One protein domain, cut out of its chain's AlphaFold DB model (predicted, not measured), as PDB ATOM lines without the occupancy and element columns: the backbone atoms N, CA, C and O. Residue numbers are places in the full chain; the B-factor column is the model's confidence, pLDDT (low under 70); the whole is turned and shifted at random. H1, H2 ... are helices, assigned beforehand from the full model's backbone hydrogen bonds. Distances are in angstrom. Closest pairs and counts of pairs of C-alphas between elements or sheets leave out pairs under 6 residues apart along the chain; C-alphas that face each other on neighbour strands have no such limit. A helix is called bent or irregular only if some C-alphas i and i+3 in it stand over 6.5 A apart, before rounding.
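This is residues 2 to 109 of the 111 residues of an uncharacterized protein of Sphingopyxis sp. JAI108 (UniProt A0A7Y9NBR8). A long rod: the long helix H5, bent but running nearly straight on, lies side by side with H1 and with H2 and H3, which follow one another nearly end to end. Beyond one end of the bundle the link from H3 runs out to the short H4, where residues 62 to 67, of which 63 to 66 belong to H4, stick out and stand free, while H5 makes most of the length. The printed part has 108 residues with five named helices, in the order H1, H2, H3, H4, H5, and no named strand; the class is all helix. The whole is loose, with a radius of gyration of the C-alphas of 19.0 A and spans of 71 by 20 by 18 A.

Begin with H5, residues 69 to 107, assigned as one helix by its hydrogen bonds but bent, with C-alphas 81 and 84 at 7.2 A. Its arms H5a, residues 69 to 81, and H5b, residues 84 to 107, are near each other at a shallow tilt of 18 degrees. H3, residues 39 to 52, touches H5a, opposite ways at a shallow tilt of 21 degrees; the closest C-alphas, of Ala 47 and Ile 77, are 4.6 A apart. H1, residues 2 to 22, is the hub. With residues 5 to 9 alone it touches H5a, closest at the C-alphas of Ile 5 and Gly 81, 5.0 A. With residues 5 to 13 alone it touches H3, opposite ways at a shallow tilt of 14 degrees, closest at the C-alphas of Pro 9 and Pro 40, 5.0 A. H1, H3, H5a and H5b form a bundle, helices side by side. H1 and H2, residues 29 to 37, form a helical hairpin, closest at the C-alphas of Ile 13 and Gly 37, 5.3 A. H2 and H3 meet only through their link. H4, residues 63 to 66, touches no helix. In H2, H3 and H5a every O i to N i+4 pair is within hydrogen-bond range; H1 has 15 of 17, H5b 19 of 20, and H4 is too short for such a pair.

Find C-alpha 2 at (-49.655, 51.497, -33.990); from there H1 runs 30.2 A to C-alpha 22. H2, nine residues, precedes H3, which spans 19.9 A; H4 has four residues. Look for C-alpha 69 at (-48.736, 69.012, -42.105), where H5a begins and runs 17.9 A. H5b runs 34.4 A to C-alpha 107 at (-11.932, 28.310, -45.454).

The two C-alphas farthest apart, of Asp 60 and Arg 109, are 71.3 A from each other. The printed part has no cut, and no link is long. The mean pLDDT of the printed part is 77.1; look for values under 70 at residues 2 to 6, 23 to 30 and 32 to 37, among others.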
ATOM      1  N   VAL A   2     -50.778  52.033 -34.794       59.19
ATOM      2  CA  VAL A   2     -49.655  51.497 -33.990       59.19
ATOM      3  C   VAL A   2     -49.175  50.087 -34.401       59.19
ATOM      4  O   VAL A   2     -47.973  49.929 -34.604       59.19
ATOM      5  N   PRO A   3     -50.045  49.073 -34.619       61.69
ATOM      6  CA  PRO A   3     -49.572  47.753 -35.045       61.69
ATOM      7  C   PRO A   3     -48.894  47.766 -36.423       61.69
ATOM      8  O   PRO A   3     -47.889  47.094 -36.602       61.69
ATOM      9  N   LEU A   4     -49.364  48.577 -37.377       67.00
ATOM     10  CA  LEU A   4     -48.774  48.656 -38.721       67.00
ATOM     11  C   LEU A   4     -47.342  49.222 -38.703       67.00
ATOM     12  O   LEU A   4     -46.530  48.864 -39.546       67.00
ATOM     13  N   ILE A   5     -47.043  50.084 -37.728       65.88
ATOM     14  CA  ILE A   5     -45.742  50.747 -37.561       65.88
ATOM     15  C   ILE A   5     -44.789  49.884 -36.725       65.88
ATOM     16  O   ILE A   5     -43.589  49.874 -36.969       65.88
ATOM     17  N   ALA A   6     -45.316  49.138 -35.751       66.00
ATOM     18  CA  ALA A   6     -44.514  48.310 -34.854       66.00
ATOM     19  C   ALA A   6     -44.185  46.922 -35.431       66.00
ATOM     20  O   ALA A   6     -43.114  46.383 -35.153       66.00
ATOM     21  N   ILE A   7     -45.077  46.335 -36.241       73.69
ATOM     22  CA  ILE A   7     -44.894  44.988 -36.805       73.69
ATOM     23  C   ILE A   7     -43.619  44.885 -37.657       73.69
ATOM     24  O   ILE A   7     -42.833  43.975 -37.386       73.69
ATOM     25  N   PRO A   8     -43.355  45.778 -38.635       70.56
ATOM     26  CA  PRO A   8     -42.149  45.682 -39.449       70.56
ATOM     27  C   PRO A   8     -40.861  45.664 -38.610       70.56
ATOM     28  O   PRO A   8     -40.160  44.657 -38.696       70.56
ATOM     29  N   PRO A   9     -40.558  46.656 -37.742       67.56
ATOM     30  CA  PRO A   9     -39.326  46.670 -36.948       67.56
ATOM     31  C   PRO A   9     -39.206  45.477 -35.993       67.56
ATOM     32  O   PRO A   9     -38.112  44.929 -35.855       67.56
ATOM     33  N   VAL A  10     -40.309  45.009 -35.394       74.56
ATOM     34  CA  VAL A  10     -40.304  43.792 -34.562       74.56
ATOM     35  C   VAL A  10     -39.944  42.555 -35.388       74.56
ATOM     36  O   VAL A  10     -39.091  41.769 -34.970       74.56
ATOM     37  N   LEU A  11     -40.524  42.394 -36.582       75.12
ATOM     38  CA  LEU A  11     -40.179  41.301 -37.493       75.12
ATOM     39  C   LEU A  11     -38.711  41.365 -37.927       75.12
ATOM     40  O   LEU A  11     -38.082  40.313 -38.053       75.12
ATOM     41  N   ILE A  12     -38.132  42.559 -38.100       71.88
ATOM     42  CA  ILE A  12     -36.701  42.686 -38.419       71.88
ATOM     43  C   ILE A  12     -35.840  42.256 -37.243       71.88
ATOM     44  O   ILE A  12     -34.882  41.513 -37.442       71.88
ATOM     45  N   ILE A  13     -36.167  42.688 -36.024       72.06
ATOM     46  CA  ILE A  13     -35.422  42.298 -34.822       72.06
ATOM     47  C   ILE A  13     -35.463  40.775 -34.660       72.06
ATOM     48  O   ILE A  13     -34.416  40.148 -34.503       72.06
ATOM     49  N   LEU A  14     -36.644  40.162 -34.788       75.50
ATOM     50  CA  LEU A  14     -36.802  38.707 -34.724       75.50
ATOM     51  C   LEU A  14     -36.008  37.998 -35.824       75.50
ATOM     52  O   LEU A  14     -35.266  37.060 -35.538       75.50
ATOM     53  N   SER A  15     -36.094  38.482 -37.063       72.12
ATOM     54  CA  SER A  15     -35.344  37.931 -38.196       72.12
ATOM     55  C   SER A  15     -33.832  38.051 -37.980       72.12
ATOM     56  O   SER A  15     -33.093  37.108 -38.239       72.12
ATOM     57  N   SER A  16     -33.365  39.170 -37.427       68.25
ATOM     58  CA  SER A  16     -31.953  39.416 -37.107       68.25
ATOM     59  C   SER A  16     -31.435  38.474 -36.023       68.25
ATOM     60  O   SER A  16     -30.323  37.960 -36.132       68.25
ATOM     61  N   LEU A  17     -32.246  38.204 -34.995       72.12
ATOM     62  CA  LEU A  17     -31.924  37.242 -33.940       72.12
ATOM     63  C   LEU A  17     -31.903  35.803 -34.473       72.12
ATOM     64  O   LEU A  17     -30.975  35.052 -34.165       72.12
ATOM     65  N   LEU A  18     -32.884  35.427 -35.299       74.12
ATOM     66  CA  LEU A  18     -32.950  34.110 -35.938       74.12
ATOM     67  C   LEU A  18     -31.755  33.877 -36.865       74.12
ATOM     68  O   LEU A  18     -31.114  32.831 -36.786       74.12
ATOM     69  N   LEU A  19     -31.402  34.863 -37.690       69.75
ATOM     70  CA  LEU A  19     -30.239  34.786 -38.574       69.75
ATOM     71  C   LEU A  19     -28.929  34.780 -37.792       69.75
ATOM     72  O   LEU A  19     -28.044  33.980 -38.091       69.75
ATOM     73  N   GLY A  20     -28.823  35.598 -36.743       68.44
ATOM     74  CA  GLY A  20     -27.679  35.580 -35.839       68.44
ATOM     75  C   GLY A  20     -27.457  34.208 -35.202       68.44
ATOM     76  O   GLY A  20     -26.315  33.773 -35.078       68.44
ATOM     77  N   ARG A  21     -28.536  33.486 -34.869       70.19
ATOM     78  CA  ARG A  21     -28.459  32.091 -34.412       70.19
ATOM     79  C   ARG A  21     -28.132  31.106 -35.531       70.19
ATOM     80  O   ARG A  21     -27.266  30.261 -35.340       70.19
ATOM     81  N   ALA A  22     -28.762  31.217 -36.696       71.06
ATOM     82  CA  ALA A  22     -28.511  30.314 -37.822       71.06
ATOM     83  C   ALA A  22     -27.060  30.396 -38.335       71.06
ATOM     84  O   ALA A  22     -26.488  29.401 -38.773       71.06
ATOM     85  N   PHE A  23     -26.444  31.578 -38.248       67.19
ATOM     86  CA  PHE A  23     -25.085  31.838 -38.722       67.19
ATOM     87  C   PHE A  23     -24.066  32.051 -37.593       67.19
ATOM     88  O   PHE A  23     -22.980  32.573 -37.857       67.19
ATOM     89  N   GLN A  24     -24.374  31.623 -36.362       63.72
ATOM     90  CA  GLN A  24     -23.536  31.851 -35.174       63.72
ATOM     91  C   GLN A  24     -22.090  31.351 -35.343       63.72
ATOM     92  O   GLN A  24     -21.156  31.974 -34.852       63.72
ATOM     93  N   ALA A  25     -21.895  30.257 -36.090       60.06
ATOM     94  CA  ALA A  25     -20.571  29.703 -36.380       60.06
ATOM     95  C   ALA A  25     -19.738  30.563 -37.354       60.06
ATOM     96  O   ALA A  25     -18.518  30.447 -37.400       60.06
ATOM     97  N   ARG A  26     -20.379  31.426 -38.156       63.84
ATOM     98  CA  ARG A  26     -19.725  32.199 -39.228       63.84
ATOM     99  C   ARG A  26     -19.495  33.661 -38.865       63.84
ATOM    100  O   ARG A  26     -18.536  34.252 -39.367       63.84
ATOM    101  N   PHE A  27     -20.328  34.225 -37.990       64.25
ATOM    102  CA  PHE A  27     -20.250  35.621 -37.564       64.25
ATOM    103  C   PHE A  27     -20.447  35.759 -36.051       64.25
ATOM    104  O   PHE A  27     -21.347  35.128 -35.497       64.25
ATOM    105  N   PRO A  28     -19.695  36.647 -35.380       67.88
ATOM    106  CA  PRO A  28     -19.925  36.943 -33.973       67.88
ATOM    107  C   PRO A  28     -21.283  37.631 -33.778       67.88
ATOM    108  O   PRO A  28     -21.654  38.522 -34.541       67.88
ATOM    109  N   THR A  29     -22.010  37.278 -32.715       64.69
ATOM    110  CA  THR A  29     -23.352  37.809 -32.397       64.69
ATOM    111  C   THR A  29     -23.408  39.341 -32.379       64.69
ATOM    112  O   THR A  29     -24.401  39.938 -32.789       64.69
ATOM    113  N   ARG A  30     -22.310  39.994 -31.967       66.69
ATOM    114  CA  ARG A  30     -22.164  41.460 -31.976       66.69
ATOM    115  C   ARG A  30     -22.316  42.057 -33.378       66.69
ATOM    116  O   ARG A  30     -22.858  43.142 -33.509       66.69
ATOM    117  N   TRP A  31     -21.878  41.350 -34.419       70.44
ATOM    118  CA  TRP A  31     -21.974  41.808 -35.805       70.44
ATOM    119  C   TRP A  31     -23.426  41.824 -36.299       70.44
ATOM    120  O   TRP A  31     -23.858  42.810 -36.892       70.44
ATOM    121  N   TRP A  32     -24.200  40.779 -35.983       69.19
ATOM    122  CA  TRP A  32     -25.631  40.716 -36.301       69.19
ATOM    123  C   TRP A  32     -26.435  41.758 -35.524       69.19
ATOM    124  O   TRP A  32     -27.279  42.430 -36.108       69.19
ATOM    125  N   LEU A  33     -26.142  41.946 -34.235       67.06
ATOM    126  CA  LEU A  33     -26.797  42.969 -33.417       67.06
ATOM    127  C   LEU A  33     -26.490  44.389 -33.902       67.06
ATOM    128  O   LEU A  33     -27.416  45.166 -34.090       67.06
ATOM    129  N   LEU A  34     -25.218  44.722 -34.139       67.81
ATOM    130  CA  LEU A  34     -24.818  46.083 -34.510       67.81
ATOM    131  C   LEU A  34     -25.273  46.484 -35.911       67.81
ATOM    132  O   LEU A  34     -25.565  47.654 -36.134       67.81
ATOM    133  N   ARG A  35     -25.323  45.541 -36.857       67.69
ATOM    134  CA  ARG A  35     -25.809  45.832 -38.207       67.69
ATOM    135  C   ARG A  35     -27.318  45.658 -38.257       67.69
ATOM    136  O   ARG A  35     -28.044  46.640 -38.340       67.69
ATOM    137  N   LEU A  36     -27.783  44.421 -38.146       68.06
ATOM    138  CA  LEU A  36     -29.165  44.066 -38.448       68.06
ATOM    139  C   LEU A  36     -30.141  44.321 -37.297       68.06
ATOM    140  O   LEU A  36     -31.290  44.672 -37.541       68.06
ATOM    141  N   GLY A  37     -29.683  44.191 -36.051       69.19
ATOM    142  CA  GLY A  37     -30.524  44.369 -34.868       69.19
ATOM    143  C   GLY A  37     -30.720  45.819 -34.417       69.19
ATOM    144  O   GLY A  37     -31.749  46.107 -33.818       69.19
ATOM    145  N   LEU A  38     -29.766  46.721 -34.686       76.38
ATOM    146  CA  LEU A  38     -29.767  48.095 -34.157       76.38
ATOM    147  C   LEU A  38     -30.477  49.102 -35.073       76.38
ATOM    148  O   LEU A  38     -31.138  50.016 -34.589       76.38
ATOM    149  N   ALA A  39     -30.371  48.942 -36.394       78.31
ATOM    150  CA  ALA A  39     -31.015  49.857 -37.337       78.31
ATOM    151  C   ALA A  39     -32.560  49.871 -37.222       78.31
ATOM    152  O   ALA A  39     -33.135  50.957 -37.177       78.31
ATOM    153  N   PRO A  40     -33.257  48.723 -37.086       74.69
ATOM    154  CA  PRO A  40     -34.715  48.706 -36.946       74.69
ATOM    155  C   PRO A  40     -35.267  49.449 -35.720       74.69
ATOM    156  O   PRO A  40     -36.210  50.220 -35.898       74.69
ATOM    157  N   PRO A  41     -34.729  49.282 -34.492       78.50
ATOM    158  CA  PRO A  41     -35.193  50.057 -33.350       78.50
ATOM    159  C   PRO A  41     -34.862  51.543 -33.489       78.50
ATOM    160  O   PRO A  41     -35.678  52.347 -33.069       78.50
ATOM    161  N   ILE A  42     -33.749  51.927 -34.133       85.44
ATOM    162  CA  ILE A  42     -33.469  53.342 -34.433       85.44
ATOM    163  C   ILE A  42     -34.570  53.924 -35.328       85.44
ATOM    164  O   ILE A  42     -35.136  54.969 -35.013       85.44
ATOM    165  N   PHE A  43     -34.922  53.234 -36.415       85.75
ATOM    166  CA  PHE A  43     -35.991  53.675 -37.309       85.75
ATOM    167  C   PHE A  43     -37.357  53.722 -36.610       85.75
ATOM    168  O   PHE A  43     -38.098  54.692 -36.765       85.75
ATOM    169  N   LEU A  44     -37.662  52.728 -35.771       83.19
ATOM    170  CA  LEU A  44     -38.866  52.731 -34.941       83.19
ATOM    171  C   LEU A  44     -38.870  53.901 -33.948       83.19
ATOM    172  O   LEU A  44     -39.901  54.542 -33.782       83.19
ATOM    173  N   SER A  45     -37.738  54.216 -33.315       85.19
ATOM    174  CA  SER A  45     -37.617  55.364 -32.414       85.19
ATOM    175  C   SER A  45     -37.919  56.675 -33.133       85.19
ATOM    176  O   SER A  45     -38.653  57.490 -32.584       85.19
ATOM    177  N   PHE A  46     -37.435  56.861 -34.366       87.88
ATOM    178  CA  PHE A  46     -37.786  58.033 -35.174       87.88
ATOM    179  C   PHE A  46     -39.278  58.079 -35.517       87.88
ATOM    180  O   PHE A  46     -39.902  59.125 -35.360       87.88
ATOM    181  N   ALA A  47     -39.880  56.954 -35.913       85.81
ATOM    182  CA  ALA A  47     -41.317  56.897 -36.185       85.81
ATOM    183  C   ALA A  47     -42.153  57.238 -34.936       85.81
ATOM    184  O   ALA A  47     -43.072  58.053 -35.004       85.81
ATOM    185  N   CYS A  48     -41.802  56.666 -33.782       85.75
ATOM    186  CA  CYS A  48     -42.450  56.954 -32.503       85.75
ATOM    187  C   CYS A  48     -42.239  58.403 -32.055       85.75
ATOM    188  O   CYS A  48     -43.154  58.995 -31.489       85.75
ATOM    189  N   TYR A  49     -41.062  58.981 -32.309       87.94
ATOM    190  CA  TYR A  49     -40.779  60.380 -32.002       87.94
ATOM    191  C   TYR A  49     -41.719  61.310 -32.771       87.94
ATOM    192  O   TYR A  49     -42.383  62.136 -32.151       87.94
ATOM    193  N   VAL A  50     -41.864  61.113 -34.085       86.44
ATOM    194  CA  VAL A  50     -42.796  61.905 -34.908       86.44
ATOM    195  C   VAL A  50     -44.242  61.721 -34.436       86.44
ATOM    196  O   VAL A  50     -44.978  62.692 -34.321       86.44
ATOM    197  N   MET A  51     -44.647  60.499 -34.070       83.25
ATOM    198  CA  MET A  51     -45.982  60.263 -33.500       83.25
ATOM    199  C   MET A  51     -46.214  60.991 -32.169       83.25
ATOM    200  O   MET A  51     -47.327  61.441 -31.907       83.25
ATOM    201  N   ALA A  52     -45.200  61.051 -31.306       85.94
ATOM    202  CA  ALA A  52     -45.297  61.677 -29.990       85.94
ATOM    203  C   ALA A  52     -45.170  63.206 -30.050       85.94
ATOM    204  O   ALA A  52     -45.634  63.895 -29.144       85.94
ATOM    205  N   THR A  53     -44.536  63.726 -31.100       88.12
ATOM    206  CA  THR A  53     -44.274  65.154 -31.303       88.12
ATOM    207  C   THR A  53     -44.765  65.595 -32.686       88.12
ATOM    208  O   THR A  53     -43.949  65.920 -33.546       88.12
ATOM    209  N   PRO A  54     -46.093  65.582 -32.925       81.81
ATOM    210  CA  PRO A  54     -46.652  66.032 -34.195       81.81
ATOM    211  C   PRO A  54     -46.329  67.510 -34.433       81.81
ATOM    212  O   PRO A  54     -46.212  68.297 -33.487       81.81
ATOM    213  N   THR A  55     -46.194  67.885 -35.702       83.19
ATOM    214  CA  THR A  55     -45.804  69.238 -36.095       83.19
ATOM    215  C   THR A  55     -46.871  70.244 -35.632       83.19
ATOM    216  O   THR A  55     -48.044  70.095 -35.986       83.19
ATOM    217  N   PRO A  56     -46.517  71.267 -34.827       81.81
ATOM    218  CA  PRO A  56     -47.493  72.231 -34.330       81.81
ATOM    219  C   PRO A  56     -48.010  73.112 -35.471       81.81
ATOM    220  O   PRO A  56     -47.224  73.633 -36.262       81.81
ATOM    221  N   MET A  57     -49.329  73.307 -35.535       80.56
ATOM    222  CA  MET A  57     -49.957  74.203 -36.508       80.56
ATOM    223  C   MET A  57     -50.236  75.576 -35.881       80.56
ATOM    224  O   MET A  57     -50.866  75.636 -34.819       80.56
ATOM    225  N   PRO A  58     -49.792  76.677 -36.514       83.12
ATOM    226  CA  PRO A  58     -50.239  78.025 -36.174       83.12
ATOM    227  C   PRO A  58     -51.764  78.160 -36.268       83.12
ATOM    228  O   PRO A  58     -52.412  77.479 -37.060       83.12
ATOM    229  N   TYR A  59     -52.345  79.060 -35.476       81.69
ATOM    230  CA  TYR A  59     -53.798  79.286 -35.468       81.69
ATOM    231  C   TYR A  59     -54.337  79.852 -36.790       81.69
ATOM    232  O   TYR A  59     -55.511  79.680 -37.102       81.69
ATOM    233  N   ASP A  60     -53.481  80.529 -37.544       87.44
ATOM    234  CA  ASP A  60     -53.723  81.145 -38.847       87.44
ATOM    235  C   ASP A  60     -53.247  80.264 -40.016       87.44
ATOM    236  O   ASP A  60     -53.111  80.739 -41.143       87.44
ATOM    237  N   TYR A  61     -52.989  78.976 -39.763       80.88
ATOM    238  CA  TYR A  61     -52.541  78.046 -40.789       80.88
ATOM    239  C   TYR A  61     -53.645  77.760 -41.812       80.88
ATOM    240  O   TYR A  61     -54.652  77.124 -41.499       80.88
ATOM    241  N   ASP A  62     -53.420  78.196 -43.051       83.38
ATOM    242  CA  ASP A  62     -54.273  77.870 -44.191       83.38
ATOM    243  C   ASP A  62     -53.720  76.635 -44.936       83.38
ATOM    244  O   ASP A  62     -52.662  76.740 -45.582       83.38
ATOM    245  N   PRO A  63     -54.404  75.474 -44.866       79.38
ATOM    246  CA  PRO A  63     -53.948  74.240 -45.494       79.38
ATOM    247  C   PRO A  63     -54.009  74.271 -47.028       79.38
ATOM    248  O   PRO A  63     -53.263  73.532 -47.675       79.38
ATOM    249  N   ASP A  64     -54.832  75.136 -47.625       83.12
ATOM    250  CA  ASP A  64     -54.945  75.250 -49.084       83.12
ATOM    251  C   ASP A  64     -53.742  75.992 -49.689       83.12
ATOM    252  O   ASP A  64     -53.398  75.792 -50.856       83.12
ATOM    253  N   VAL A  65     -53.057  76.809 -48.881       82.50
ATOM    254  CA  VAL A  65     -51.860  77.564 -49.281       82.50
ATOM    255  C   VAL A  65     -50.569  76.861 -48.853       82.50
ATOM    256  O   VAL A  65     -49.599  76.839 -49.611       82.50
ATOM    257  N   HIS A  66     -50.538  76.275 -47.653       77.50
ATOM    258  CA  HIS A  66     -49.306  75.774 -47.030       77.50
ATOM    259  C   HIS A  66     -49.177  74.241 -47.034       77.50
ATOM    260  O   HIS A  66     -48.128  73.720 -46.644       77.50
ATOM    261  N   GLY A  67     -50.202  73.518 -47.495       77.00
ATOM    262  CA  GLY A  67     -50.260  72.056 -47.493       77.00
ATOM    263  C   GLY A  67     -50.889  71.477 -46.223       77.00
ATOM    264  O   GLY A  67     -51.403  72.194 -45.382       77.00
ATOM    265  N   ASP A  68     -50.880  70.150 -46.082       79.94
ATOM    266  CA  ASP A  68     -51.395  69.472 -44.882       79.94
ATOM    267  C   ASP A  68     -50.217  68.884 -44.078       79.94
ATOM    268  O   ASP A  68     -49.634  67.872 -44.495       79.94
ATOM    269  N   PRO A  69     -49.843  69.483 -42.932       74.50
ATOM    270  CA  PRO A  69     -48.736  69.012 -42.105       74.50
ATOM    271  C   PRO A  69     -49.002  67.620 -41.526       74.50
ATOM    272  O   PRO A  69     -48.072  66.829 -41.378       74.50
ATOM    273  N   GLY A  70     -50.268  67.261 -41.285       78.25
ATOM    274  CA  GLY A  70     -50.642  65.929 -40.808       78.25
ATOM    275  C   GLY A  70     -50.340  64.836 -41.836       78.25
ATOM    276  O   GLY A  70     -49.929  63.730 -41.474       78.25
ATOM    277  N   ARG A  71     -50.455  65.144 -43.137       78.81
ATOM    278  CA  ARG A  71     -50.020  64.227 -44.208       78.81
ATOM    279  C   ARG A  71     -48.506  64.056 -44.221       78.81
ATOM    280  O   ARG A  71     -48.038  62.944 -44.465       78.81
ATOM    281  N   MET A  72     -47.750  65.115 -43.945       82.88
ATOM    282  CA  MET A  72     -46.287  65.051 -43.890       82.88
ATOM    283  C   MET A  72     -45.797  64.231 -42.693       82.88
ATOM    284  O   MET A  72     -44.937  63.366 -42.867       82.88
ATOM    285  N   ASP A  73     -46.405  64.407 -41.521       84.44
ATOM    286  CA  ASP A  73     -46.108  63.598 -40.334       84.44
ATOM    287  C   ASP A  73     -46.440  62.119 -40.581       84.44
ATOM    288  O   ASP A  73     -45.635  61.235 -40.284       84.44
ATOM    289  N   PHE A  74     -47.580  61.827 -41.216       84.56
ATOM    290  CA  PHE A  74     -47.939  60.459 -41.599       84.56
ATOM    291  C   PHE A  74     -46.925  59.833 -42.569       84.56
ATOM    292  O   PHE A  74     -46.509  58.685 -42.377       84.56
ATOM    293  N   LEU A  75     -46.491  60.578 -43.589       86.38
ATOM    294  CA  LEU A  75     -45.463  60.120 -44.525       86.38
ATOM    295  C   LEU A  75     -44.135  59.855 -43.817       86.38
ATOM    296  O   LEU A  75     -43.506  58.833 -44.087       86.38
ATOM    297  N   ALA A  76     -43.730  60.717 -42.883       86.62
ATOM    298  CA  ALA A  76     -42.527  60.515 -42.086       86.62
ATOM    299  C   ALA A  76     -42.631  59.241 -41.234       86.62
ATOM    300  O   ALA A  76     -41.727  58.407 -41.258       86.62
ATOM    301  N   ILE A  77     -43.759  59.028 -40.553       85.81
ATOM    302  CA  ILE A  77     -44.012  57.815 -39.765       85.81
ATOM    303  C   ILE A  77     -43.939  56.558 -40.641       85.81
ATOM    304  O   ILE A  77     -43.364  55.554 -40.226       85.81
ATOM    305  N   MET A  78     -44.478  56.592 -41.862       85.19
ATOM    306  CA  MET A  78     -44.390  55.474 -42.810       85.19
ATOM    307  C   MET A  78     -42.979  55.278 -43.369       85.19
ATOM    308  O   MET A  78     -42.518  54.143 -43.498       85.19
ATOM    309  N   ALA A  79     -42.256  56.356 -43.660       88.19
ATOM    310  CA  ALA A  79     -40.883  56.279 -44.143       88.19
ATOM    311  C   ALA A  79     -39.968  55.622 -43.099       88.19
ATOM    312  O   ALA A  79     -39.268  54.655 -43.410       88.19
ATOM    313  N   TRP A  80     -40.031  56.099 -41.854       85.12
ATOM    314  CA  TRP A  80     -39.239  55.582 -40.740       85.12
ATOM    315  C   TRP A  80     -39.739  54.220 -40.248       85.12
ATOM    316  O   TRP A  80     -38.944  53.319 -40.026       85.12
ATOM    317  N   GLY A  81     -41.047  54.022 -40.108       78.44
ATOM    318  CA  GLY A  81     -41.617  52.807 -39.519       78.44
ATOM    319  C   GLY A  81     -41.734  51.615 -40.470       78.44
ATOM    320  O   GLY A  81     -41.828  50.479 -40.008       78.44
ATOM    321  N   LEU A  82     -41.729  51.845 -41.787       82.00
ATOM    322  CA  LEU A  82     -42.007  50.805 -42.782       82.00
ATOM    323  C   LEU A  82     -40.976  50.777 -43.915       82.00
ATOM    324  O   LEU A  82     -40.313  49.759 -44.111       82.00
ATOM    325  N   VAL A  83     -40.813  51.877 -44.653       85.25
ATOM    326  CA  VAL A  83     -40.045  51.882 -45.915       85.25
ATOM    327  C   VAL A  83     -38.550  51.656 -45.686       85.25
ATOM    328  O   VAL A  83     -37.977  50.724 -46.254       85.25
ATOM    329  N   LEU A  84     -37.909  52.472 -44.846       85.19
ATOM    330  CA  LEU A  84     -36.480  52.338 -44.539       85.19
ATOM    331  C   LEU A  84     -36.137  50.979 -43.904       85.19
ATOM    332  O   LEU A  84     -35.178  50.351 -44.360       85.19
ATOM    333  N   PRO A  85     -36.918  50.465 -42.933       78.69
ATOM    334  CA  PRO A  85     -36.759  49.108 -42.418       78.69
ATOM    335  C   PRO A  85     -36.779  48.020 -43.514       78.69
ATOM    336  O   PRO A  85     -35.917  47.137 -43.521       78.69
ATOM    337  N   ILE A  86     -37.712  48.093 -44.473       80.69
ATOM    338  CA  ILE A  86     -37.809  47.132 -45.588       80.69
ATOM    339  C   ILE A  86     -36.582  47.212 -46.499       80.69
ATOM    340  O   ILE A  86     -35.965  46.182 -46.780       80.69
ATOM    341  N   ILE A  87     -36.207  48.418 -46.937       84.69
ATOM    342  CA  ILE A  87     -35.024  48.636 -47.787       84.69
ATOM    343  C   ILE A  87     -33.777  48.096 -47.087       84.69
ATOM    344  O   ILE A  87     -32.957  47.406 -47.695       84.69
ATOM    345  N   TYR A  88     -33.659  48.365 -45.789       80.62
ATOM    346  CA  TYR A  88     -32.541  47.910 -44.987       80.62
ATOM    347  C   TYR A  88     -32.429  46.379 -44.974       80.62
ATOM    348  O   TYR A  88     -31.347  45.862 -45.258       80.62
ATOM    349  N   ILE A  89     -33.520  45.635 -44.737       76.00
ATOM    350  CA  ILE A  89     -33.497  44.160 -44.843       76.00
ATOM    351  C   ILE A  89     -33.128  43.719 -46.255       76.00
ATOM    352  O   ILE A  89     -32.278  42.838 -46.411       76.00
ATOM    353  N   ALA A  90     -33.763  44.312 -47.268       81.88
ATOM    354  CA  ALA A  90     -33.590  43.920 -48.661       81.88
ATOM    355  C   ALA A  90     -32.128  44.015 -49.115       81.88
ATOM    356  O   ALA A  90     -31.710  43.240 -49.967       81.88
ATOM    357  N   VAL A  91     -31.337  44.912 -48.517       83.00
ATOM    358  CA  VAL A  91     -29.896  45.039 -48.773       83.00
ATOM    359  C   VAL A  91     -29.065  44.208 -47.795       83.00
ATOM    360  O   VAL A  91     -28.175  43.458 -48.201       83.00
ATOM    361  N   ALA A  92     -29.326  44.318 -46.493       77.31
ATOM    362  CA  ALA A  92     -28.487  43.709 -45.468       77.31
ATOM    363  C   ALA A  92     -28.525  42.173 -45.519       77.31
ATOM    364  O   ALA A  92     -27.504  41.523 -45.281       77.31
ATOM    365  N   PHE A  93     -29.666  41.586 -45.880       75.62
ATOM    366  CA  PHE A  93     -29.827  40.139 -46.002       75.62
ATOM    367  C   PHE A  93     -28.975  39.520 -47.129       75.62
ATOM    368  O   PHE A  93     -28.134  38.669 -46.817       75.62
ATOM    369  N   PRO A  94     -29.091  39.936 -48.408       81.44
ATOM    370  CA  PRO A  94     -28.269  39.374 -49.480       81.44
ATOM    371  C   PRO A  94     -26.778  39.655 -49.290       81.44
ATOM    372  O   PRO A  94     -25.967  38.768 -49.544       81.44
ATOM    373  N   VAL A  95     -26.400  40.831 -48.774       82.44
ATOM    374  CA  VAL A  95     -24.995  41.141 -48.455       82.44
ATOM    375  C   VAL A  95     -24.446  40.172 -47.403       82.44
ATOM    376  O   VAL A  95     -23.332  39.666 -47.545       82.44
ATOM    377  N   SER A  96     -25.238  39.855 -46.377       74.94
ATOM    378  CA  SER A  96     -24.839  38.899 -45.338       74.94
ATOM    379  C   SER A  96     -24.686  37.479 -45.892       74.94
ATOM    380  O   SER A  96     -23.724  36.791 -45.549       74.94
ATOM    381  N   ILE A  97     -25.575  37.048 -46.796       79.31
ATOM    382  CA  ILE A  97     -25.462  35.752 -47.486       79.31
ATOM    383  C   ILE A  97     -24.219  35.712 -48.377       79.31
ATOM    384  O   ILE A  97     -23.449  34.751 -48.307       79.31
ATOM    385  N   ALA A  98     -23.993  36.747 -49.187       82.25
ATOM    386  CA  ALA A  98     -22.843  36.834 -50.081       82.25
ATOM    387  C   ALA A  98     -21.525  36.737 -49.300       82.25
ATOM    388  O   ALA A  98     -20.654  35.939 -49.652       82.25
ATOM    389  N   TYR A  99     -21.414  37.465 -48.186       79.06
ATOM    390  CA  TYR A  99     -20.256  37.366 -47.301       79.06
ATOM    391  C   TYR A  99     -20.108  35.961 -46.701       79.06
ATOM    392  O   TYR A  99     -19.004  35.418 -46.671       79.06
ATOM    393  N   ALA A 100     -21.200  35.342 -46.239       76.56
ATOM    394  CA  ALA A 100     -21.158  33.998 -45.663       76.56
ATOM    395  C   ALA A 100     -20.649  32.952 -46.670       76.56
ATOM    396  O   ALA A 100     -19.888  32.053 -46.306       76.56
ATOM    397  N   LEU A 101     -21.054  33.075 -47.937       81.00
ATOM    398  CA  LEU A 101     -20.586  32.222 -49.029       81.00
ATOM    399  C   LEU A 101     -19.117  32.485 -49.371       81.00
ATOM    400  O   LEU A 101     -18.367  31.532 -49.574       81.00
ATOM    401  N   TRP A 102     -18.698  33.752 -49.412       80.50
ATOM    402  CA  TRP A 102     -17.310  34.131 -49.668       80.50
ATOM    403  C   TRP A 102     -16.363  33.600 -48.588       80.50
ATOM    404  O   TRP A 102     -15.398  32.911 -48.912       80.50
ATOM    405  N   LYS A 103     -16.690  33.813 -47.308       76.62
ATOM    406  CA  LYS A 103     -15.897  33.305 -46.181       76.62
ATOM    407  C   LYS A 103     -15.746  31.780 -46.231       76.62
ATOM    408  O   LYS A 103     -14.640  31.272 -46.090       76.62
ATOM    409  N   ARG A 104     -16.830  31.055 -46.542       75.25
ATOM    410  CA  ARG A 104     -16.790  29.593 -46.727       75.25
ATOM    411  C   ARG A 104     -15.833  29.169 -47.846       75.25
ATOM    412  O   ARG A 104     -15.198  28.129 -47.729       75.25
ATOM    413  N   ARG A 105     -15.745  29.924 -48.948       78.69
ATOM    414  CA  ARG A 105     -14.811  29.598 -50.041       78.69
ATOM    415  C   ARG A 105     -13.354  29.730 -49.612       78.69
ATOM    416  O   ARG A 105     -12.558  28.906 -50.038       78.69
ATOM    417  N   ILE A 106     -13.034  30.731 -48.792       77.75
ATOM    418  CA  ILE A 106     -11.679  30.935 -48.262       77.75
ATOM    419  C   ILE A 106     -11.302  29.791 -47.320       77.75
ATOM    420  O   ILE A 106     -10.251  29.193 -47.480       77.75
ATOM    421  N   GLU A 107     -12.189  29.414 -46.397       76.88
ATOM    422  CA  GLU A 107     -11.932  28.310 -45.454       76.88
ATOM    423  C   GLU A 107     -11.707  26.951 -46.151       76.88
ATOM    424  O   GLU A 107     -11.017  26.089 -45.616       76.88
ATOM    425  N   LEU A 108     -12.275  26.752 -47.346       74.25
ATOM    426  CA  LEU A 108     -12.124  25.528 -48.147       74.25
ATOM    427  C   LEU A 108     -10.917  25.547 -49.100       74.25
ATOM    428  O   LEU A 108     -10.640  24.530 -49.736       74.25
ATOM    429  N   ARG A 109     -10.217  26.679 -49.221       68.06
ATOM    430  CA  ARG A 109      -8.945  26.806 -49.940       68.06
ATOM    431  C   ARG A 109      -7.882  27.324 -48.969       68.06
ATOM    432  O   ARG A 109      -7.591  28.519 -48.985       68.06
TER     433      ARG A 109